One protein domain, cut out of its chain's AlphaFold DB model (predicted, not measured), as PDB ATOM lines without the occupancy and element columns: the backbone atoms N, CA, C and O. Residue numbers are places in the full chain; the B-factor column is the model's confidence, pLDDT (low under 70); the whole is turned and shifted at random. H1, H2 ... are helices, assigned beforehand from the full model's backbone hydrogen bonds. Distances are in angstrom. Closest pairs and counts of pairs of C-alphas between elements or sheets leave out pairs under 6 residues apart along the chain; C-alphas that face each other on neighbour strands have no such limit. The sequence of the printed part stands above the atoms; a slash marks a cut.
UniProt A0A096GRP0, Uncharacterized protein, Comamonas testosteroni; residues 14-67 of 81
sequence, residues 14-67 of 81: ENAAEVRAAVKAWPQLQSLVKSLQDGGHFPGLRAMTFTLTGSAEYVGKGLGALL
ATOM      1  N   GLU A  14      60.417  20.797  -9.421       83.12
ATOM      2  CA  GLU A  14      59.144  21.007 -10.124       83.12
ATOM      3  C   GLU A  14      57.990  20.288  -9.411       83.12
ATOM      4  O   GLU A  14      57.012  20.922  -9.013       83.12
ATOM      5  N   ASN A  15      58.159  18.997  -9.110       82.44
ATOM      6  CA  ASN A  15      57.150  18.209  -8.398       82.44
ATOM      7  C   ASN A  15      56.922  18.747  -6.975       82.44
ATOM      8  O   ASN A  15      55.799  18.775  -6.469       82.44
ATOM      9  N   ALA A  16      57.982  19.228  -6.317       84.88
ATOM     10  CA  ALA A  16      57.870  19.885  -5.020       84.88
ATOM     11  C   ALA A  16      57.089  21.209  -5.107       84.88
ATOM     12  O   ALA A  16      56.359  21.548  -4.170       84.88
ATOM     13  N   ALA A  17      57.219  21.959  -6.205       86.94
ATOM     14  CA  ALA A  17      56.449  23.178  -6.434       86.94
ATOM     15  C   ALA A  17      54.953  22.876  -6.608       86.94
ATOM     16  O   ALA A  17      54.135  23.566  -5.996       86.94
ATOM     17  N   GLU A  18      54.596  21.813  -7.332       85.00
ATOM     18  CA  GLU A  18      53.202  21.366  -7.472       85.00
ATOM     19  C   GLU A  18      52.584  20.951  -6.132       85.00
ATOM     20  O   GLU A  18      51.487  21.396  -5.790       85.00
ATOM     21  N   VAL A  19      53.308  20.179  -5.313       87.06
ATOM     22  CA  VAL A  19      52.852  19.817  -3.957       87.06
ATOM     23  C   VAL A  19      52.626  21.071  -3.111       87.06
ATOM     24  O   VAL A  19      51.602  21.194  -2.437       87.06
ATOM     25  N   ARG A  20      53.555  22.036  -3.153       87.12
ATOM     26  CA  ARG A  20      53.415  23.312  -2.430       87.12
ATOM     27  C   ARG A  20      52.211  24.112  -2.921       87.12
ATOM     28  O   ARG A  20      51.529  24.722  -2.100       87.12
ATOM     29  N   ALA A  21      51.956  24.125  -4.225       87.62
ATOM     30  CA  ALA A  21      50.807  24.805  -4.808       87.62
ATOM     31  C   ALA A  21      49.489  24.152  -4.364       87.62
ATOM     32  O   ALA A  21      48.604  24.861  -3.887       87.62
ATOM     33  N   ALA A  22      49.400  22.820  -4.395       87.62
ATOM     34  CA  ALA A  22      48.235  22.078  -3.914       87.62
ATOM     35  C   ALA A  22      47.956  22.338  -2.419       87.62
ATOM     36  O   ALA A  22      46.822  22.610  -2.039       87.62
ATOM     37  N   VAL A  23      48.992  22.341  -1.571       87.62
ATOM     38  CA  VAL A  23      48.862  22.650  -0.131       87.62
ATOM     39  C   VAL A  23      48.368  24.077   0.107       87.62
ATOM     40  O   VAL A  23      47.531  24.308   0.983       87.62
ATOM     41  N   LYS A  24      48.869  25.049  -0.663       85.81
ATOM     42  CA  LYS A  24      48.422  26.449  -0.577       85.81
ATOM     43  C   LYS A  24      46.979  26.623  -1.046       85.81
ATOM     44  O   LYS A  24      46.256  27.429  -0.472       85.81
ATOM     45  N   ALA A  25      46.569  25.866  -2.060       86.56
ATOM     46  CA  ALA A  25      45.216  25.886  -2.598       86.56
ATOM     47  C   ALA A  25      44.190  25.150  -1.716       86.56
ATOM     48  O   ALA A  25      43.009  25.164  -2.049       86.56
ATOM     49  N   TRP A  26      44.603  24.523  -0.605       88.38
ATOM     50  CA  TRP A  26      43.733  23.724   0.259       88.38
ATOM     51  C   TRP A  26      43.179  24.534   1.451       88.38
ATOM     52  O   TRP A  26      43.816  24.597   2.507       88.38
ATOM     53  N   PRO A  27      41.967  25.117   1.354       87.00
ATOM     54  CA  PRO A  27      41.462  26.053   2.360       87.00
ATOM     55  C   PRO A  27      41.233  25.411   3.734       87.00
ATOM     56  O   PRO A  27      41.520  26.043   4.748       87.00
ATOM     57  N   GLN A  28      40.772  24.155   3.796       88.62
ATOM     58  CA  GLN A  28      40.536  23.481   5.080       88.62
ATOM     59  C   GLN A  28      41.843  23.263   5.855       88.62
ATOM     60  O   GLN A  28      41.889  23.503   7.060       88.62
ATOM     61  N   LEU A  29      42.923  22.880   5.163       88.81
ATOM     62  CA  LEU A  29      44.242  22.736   5.779       88.81
ATOM     63  C   LEU A  29      44.771  24.086   6.280       88.81
ATOM     64  O   LEU A  29      45.267  24.167   7.402       88.81
ATOM     65  N   GLN A  30      44.619  25.153   5.488       89.44
ATOM     66  CA  GLN A  30      45.023  26.500   5.908       89.44
ATOM     67  C   GLN A  30      44.238  26.972   7.137       89.44
ATOM     68  O   GLN A  30      44.821  27.534   8.064       89.44
ATOM     69  N   SER A  31      42.932  26.693   7.188       91.19
ATOM     70  CA  SER A  31      42.110  27.019   8.352       91.19
ATOM     71  C   SER A  31      42.567  26.270   9.604       91.19
ATOM     72  O   SER A  31      42.666  26.882  10.664       91.19
ATOM     73  N   LEU A  32      42.882  24.975   9.494       90.81
ATOM     74  CA  LEU A  32      43.400  24.186  10.614       90.81
ATOM     75  C   LEU A  32      44.743  24.728  11.116       90.81
ATOM     76  O   LEU A  32      44.924  24.912  12.317       90.81
ATOM     77  N   VAL A  33      45.676  25.007  10.201       90.38
ATOM     78  CA  VAL A  33      46.986  25.576  10.548       90.38
ATOM     79  C   VAL A  33      46.815  26.902  11.283       90.38
ATOM     80  O   VAL A  33      47.473  27.115  12.298       90.38
ATOM     81  N   LYS A  34      45.900  27.761  10.819       91.75
ATOM     82  CA  LYS A  34      45.611  29.039  11.471       91.75
ATOM     83  C   LYS A  34      45.063  28.853  12.887       91.75
ATOM     84  O   LYS A  34      45.558  29.509  13.796       91.75
ATOM     85  N   SER A  35      44.106  27.948  13.093       93.00
ATOM     86  CA  SER A  35      43.565  27.672  14.433       93.00
ATOM     87  C   SER A  35      44.623  27.121  15.393       93.00
ATOM     88  O   SER A  35      44.619  27.457  16.572       93.00
ATOM     89  N   LEU A  36      45.560  26.302  14.900       92.31
ATOM     90  CA  LEU A  36      46.681  25.813  15.710       92.31
ATOM     91  C   LEU A  36      47.642  26.947  16.089       92.31
ATOM     92  O   LEU A  36      48.045  27.042  17.247       92.31
ATOM     93  N   GLN A  37      47.968  27.821  15.134       93.31
ATOM     94  CA  GLN A  37      48.842  28.974  15.362       93.31
ATOM     95  C   GLN A  37      48.242  29.980  16.348       93.31
ATOM     96  O   GLN A  37      48.975  30.502  17.185       93.31
ATOM     97  N   ASP A  38      46.930  30.216  16.287       94.19
ATOM     98  CA  ASP A  38      46.206  31.079  17.231       94.19
ATOM     99  C   ASP A  38      46.304  30.557  18.676       94.19
ATOM    100  O   ASP A  38      46.520  31.320  19.613       94.19
ATOM    101  N   GLY A  39      46.294  29.230  18.845       92.62
ATOM    102  CA  GLY A  39      46.556  28.559  20.122       92.62
ATOM    103  C   GLY A  39      48.033  28.505  20.541       92.62
ATOM    104  O   GLY A  39      48.359  27.829  21.514       92.62
ATOM    105  N   GLY A  40      48.945  29.157  19.813       92.06
ATOM    106  CA  GLY A  40      50.386  29.140  20.091       92.06
ATOM    107  C   GLY A  40      51.114  27.869  19.633       92.06
ATOM    108  O   GLY A  40      52.285  27.674  19.968       92.06
ATOM    109  N   HIS A  41      50.460  27.001  18.856       91.75
ATOM    110  CA  HIS A  41      51.069  25.798  18.294       91.75
ATOM    111  C   HIS A  41      51.557  26.048  16.864       91.75
ATOM    112  O   HIS A  41      50.789  26.406  15.976       91.75
ATOM    113  N   PHE A  42      52.838  25.783  16.606       84.44
ATOM    114  CA  PHE A  42      53.421  25.873  15.266       84.44
ATOM    115  C   PHE A  42      53.572  24.469  14.663       84.44
ATOM    116  O   PHE A  42      54.537  23.768  14.981       84.44
ATOM    117  N   PRO A  43      52.619  24.013  13.828       82.12
ATOM    118  CA  PRO A  43      52.643  22.658  13.294       82.12
ATOM    119  C   PRO A  43      53.743  22.478  12.240       82.12
ATOM    120  O   PRO A  43      53.936  23.319  11.363       82.12
ATOM    121  N   GLY A  44      54.427  21.332  12.297       83.88
ATOM    122  CA  GLY A  44      55.344  20.861  11.258       83.88
ATOM    123  C   GLY A  44      54.756  19.670  10.503       83.88
ATOM    124  O   GLY A  44      54.252  18.730  11.117       83.88
ATOM    125  N   LEU A  45      54.841  19.683   9.172       82.56
ATOM    126  CA  LEU A  45      54.360  18.587   8.330       82.56
ATOM    127  C   LEU A  45      55.484  17.568   8.089       82.56
ATOM    128  O   LEU A  45      56.484  17.884   7.450       82.56
ATOM    129  N   ARG A  46      55.323  16.342   8.604       80.12
ATOM    130  CA  ARG A  46      56.294  15.240   8.428       80.12
ATOM    131  C   ARG A  46      56.074  14.460   7.134       80.12
ATOM    132  O   ARG A  46      57.024  14.184   6.413       80.12
ATOM    133  N   ALA A  47      54.829  14.083   6.873       80.94
ATOM    134  CA  ALA A  47      54.415  13.325   5.702       80.94
ATOM    135  C   ALA A  47      52.976  13.702   5.348       80.94
ATOM    136  O   ALA A  47      52.212  14.134   6.211       80.94
ATOM    137  N   MET A  48      52.618  13.541   4.080       81.25
ATOM    138  CA  MET A  48      51.285  13.840   3.576       81.25
ATOM    139  C   MET A  48      50.941  12.860   2.461       81.25
ATOM    140  O   MET A  48      51.800  12.480   1.664       81.25
ATOM    141  N   THR A  49      49.679  12.453   2.416       83.75
ATOM    142  CA  THR A  49      49.140  11.564   1.390       83.75
ATOM    143  C   THR A  49      47.961  12.258   0.733       83.75
ATOM    144  O   THR A  49      47.109  12.812   1.422       83.75
ATOM    145  N   PHE A  50      47.932  12.242  -0.598       82.00
ATOM    146  CA  PHE A  50      46.827  12.771  -1.385       82.00
ATOM    147  C   PHE A  50      46.026  11.610  -1.955       82.00
ATOM    148  O   PHE A  50      46.587  10.748  -2.630       82.00
ATOM    149  N   THR A  51      44.717  11.631  -1.724       84.81
ATOM    150  CA  THR A  51      43.776  10.691  -2.330       84.81
ATOM    151  C   THR A  51      42.857  11.479  -3.248       84.81
ATOM    152  O   THR A  51      42.076  12.309  -2.787       84.81
ATOM    153  N   LEU A  52      42.973  11.246  -4.554       83.00
ATOM    154  CA  LEU A  52      42.107  11.861  -5.557       83.00
ATOM    155  C   LEU A  52      40.958  10.909  -5.874       83.00
ATOM    156  O   LEU A  52      41.183   9.737  -6.166       83.00
ATOM    157  N   THR A  53      39.735  11.425  -5.834       84.19
ATOM    158  CA  THR A  53      38.518  10.692  -6.196       84.19
ATOM    159  C   THR A  53      37.750  11.480  -7.255       84.19
ATOM    160  O   THR A  53      37.850  12.707  -7.309       84.19
ATOM    161  N   GLY A  54      37.032  10.783  -8.137       85.69
ATOM    162  CA  GLY A  54      36.280  11.389  -9.240       85.69
ATOM    163  C   GLY A  54      36.499  10.672 -10.572       85.69
ATOM    164  O   GLY A  54      36.984   9.541 -10.608       85.69
ATOM    165  N   SER A  55      36.135  11.335 -11.670       87.94
ATOM    166  CA  SER A  55      36.273  10.802 -13.032       87.94
ATOM    167  C   SER A  55      37.725  10.448 -13.370       87.94
ATOM    168  O   SER A  55      38.656  11.111 -12.910       87.94
ATOM    169  N   ALA A  56      37.928   9.457 -14.245       86.38
ATOM    170  CA  ALA A  56      39.265   9.035 -14.677       86.38
ATOM    171  C   ALA A  56      40.097  10.197 -15.256       86.38
ATOM    172  O   ALA A  56      41.292  10.294 -14.988       86.38
ATOM    173  N   GLU A  57      39.456  11.122 -15.977       85.88
ATOM    174  CA  GLU A  57      40.087  12.340 -16.501       85.88
ATOM    175  C   GLU A  57      40.564  13.287 -15.393       85.88
ATOM    176  O   GLU A  57      41.610  13.917 -15.522       85.88
ATOM    177  N   TYR A  58      39.824  13.375 -14.285       83.94
ATOM    178  CA  TYR A  58      40.186  14.212 -13.142       83.94
ATOM    179  C   TYR A  58      41.353  13.601 -12.365       83.94
ATOM    180  O   TYR A  58      42.351  14.271 -12.116       83.94
ATOM    181  N   VAL A  59      41.273  12.304 -12.055       85.50
ATOM    182  CA  VAL A  59      42.353  11.571 -11.373       85.50
ATOM    183  C   VAL A  59      43.626  11.537 -12.229       85.50
ATOM    184  O   VAL A  59      44.732  11.664 -11.704       85.50
ATOM    185  N   GLY A  60      43.483  11.444 -13.555       83.81
ATOM    186  CA  GLY A  60      44.594  11.457 -14.509       83.81
ATOM    187  C   GLY A  60      45.439  12.736 -14.486       83.81
ATOM    188  O   GLY A  60      46.613  12.679 -14.846       83.81
ATOM    189  N   LYS A  61      44.888  13.863 -14.011       83.38
ATOM    190  CA  LYS A  61      45.605  15.144 -13.865       83.38
ATOM    191  C   LYS A  61      46.548  15.196 -12.654       83.38
ATOM    192  O   LYS A  61      47.302  16.158 -12.521       83.38
ATOM    193  N   GLY A  62      46.513  14.208 -11.758       85.31
ATOM    194  CA  GLY A  62      47.348  14.201 -10.553       85.31
ATOM    195  C   GLY A  62      47.097  15.418  -9.653       85.31
ATOM    196  O   GLY A  62      45.963  15.871  -9.512       85.31
ATOM    197  N   LEU A  63      48.148  15.972  -9.038       84.12
ATOM    198  CA  LEU A  63      48.027  17.140  -8.146       84.12
ATOM    199  C   LEU A  63      47.531  18.400  -8.866       84.12
ATOM    200  O   LEU A  63      46.895  19.241  -8.233       84.12
ATOM    201  N   GLY A  64      47.729  18.492 -10.184       82.88
ATOM    202  CA  GLY A  64      47.157  19.549 -11.015       82.88
ATOM    203  C   GLY A  64      45.626  19.603 -10.962       82.88
ATOM    204  O   GLY A  64      45.051  20.665 -11.178       82.88
ATOM    205  N   ALA A  65      44.952  18.503 -10.602       83.88
ATOM    206  CA  ALA A  65      43.505  18.474 -10.381       83.88
ATOM    207  C   ALA A  65      43.054  19.379  -9.217       83.88
ATOM    208  O   ALA A  65      41.929  19.870  -9.216       83.88
ATOM    209  N   LEU A  66      43.938  19.609  -8.239       80.50
ATOM    210  CA  LEU A  66      43.665  20.389  -7.026       80.50
ATOM    211  C   LEU A  66      43.942  21.888  -7.202       80.50
ATOM    212  O   LEU A  66      43.645  22.681  -6.308       80.50
ATOM    213  N   LEU A  67      44.533  22.287  -8.331       81.25
ATOM    214  CA  LEU A  67      44.833  23.683  -8.618       81.25
ATOM    215  C   LEU A  67      43.578  24.408  -9.129       81.25
ATOM    216  O   LEU A  67      42.768  23.815  -9.846       81.25
TER     217      LEU A  67
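This is residues 14 to 67 of the 81 residues of an uncharacterized protein of Comamonas testosteroni (UniProt A0A096GRP0). Two longer helices, H1 and H2, meet near their ends in a rough L, with H4 packed on H1 near that corner, and a long unnamed stretch, residues 39 to 55, runs back along the length from the far end of H2 to small H3 at the other end. The build is loose, with few contacts between helices, and residues 35 to 40, of which 35 to 38 belong to H2, stick out free at one end. The printed part has 54 residues with four named helices, H1, H2, H3 and H4 in chain order, and no named strand; its class is all helix. The whole is loose, with a radius of gyration of the C-alphas of 13.3 A, and elongated, spanning 41 by 23 by 16 A.

H1 is residues 14 to 24, beginning with C-alpha 14 at (59.144, 21.007, -10.124) and measuring 15.4 A from first to last C-alpha. After a tight link of 2 residues comes H2, residues 27 to 38, the longest helix by residues, 16.4 A long and ending with C-alpha 38 at (46.206, 31.079, 17.231). Residues 39 to 55 hold no named element. H3 is residues 56 to 60, 5.9 A from first to last C-alpha. One residue on, H4 is residues 62 to 66, 8.0 A long, with C-alpha 66 at (43.665, 20.389, -7.026).

H1 and H2 are close but not clearly touching, and their closest C-alphas, those of Lys 24 and Gln 30, are 7.3 A apart. Their lines are about perpendicular at 70.4 degrees, only just more than a steep tilt. H1 and H4 touch, with 6 pairs of C-alphas within 8 A; the closest are those of Ala 22 and Leu 66, 5.8 A apart. H3 and H4 are close but not clearly touching, the closest C-alphas being those of Tyr 58 and Ala 65 at 6.1 A. H2 is apart from both H3 and H4, and H1 is apart from H3. In H1, H2 and H3 every O i to N i+4 pair is within hydrogen-bond range, while H4 has 0 of 1 such pairs and 2 of 2 O i to N i+3 pairs within range.

The two C-alphas farthest apart are those of Gly 40 and Ala 56, at 41.7 A, while the first and last printed C-alphas, those of Glu 14 and Leu 67, are 14.6 A apart. The link from H2 to H3 is long, with 17 residues whose C-alphas lie 8 to 22 A from the mean of all C-alphas; the link from H3 to H4 is tight. The printed part has no cut. The mean pLDDT of the printed part is 86.3, and no printed residue is under 70.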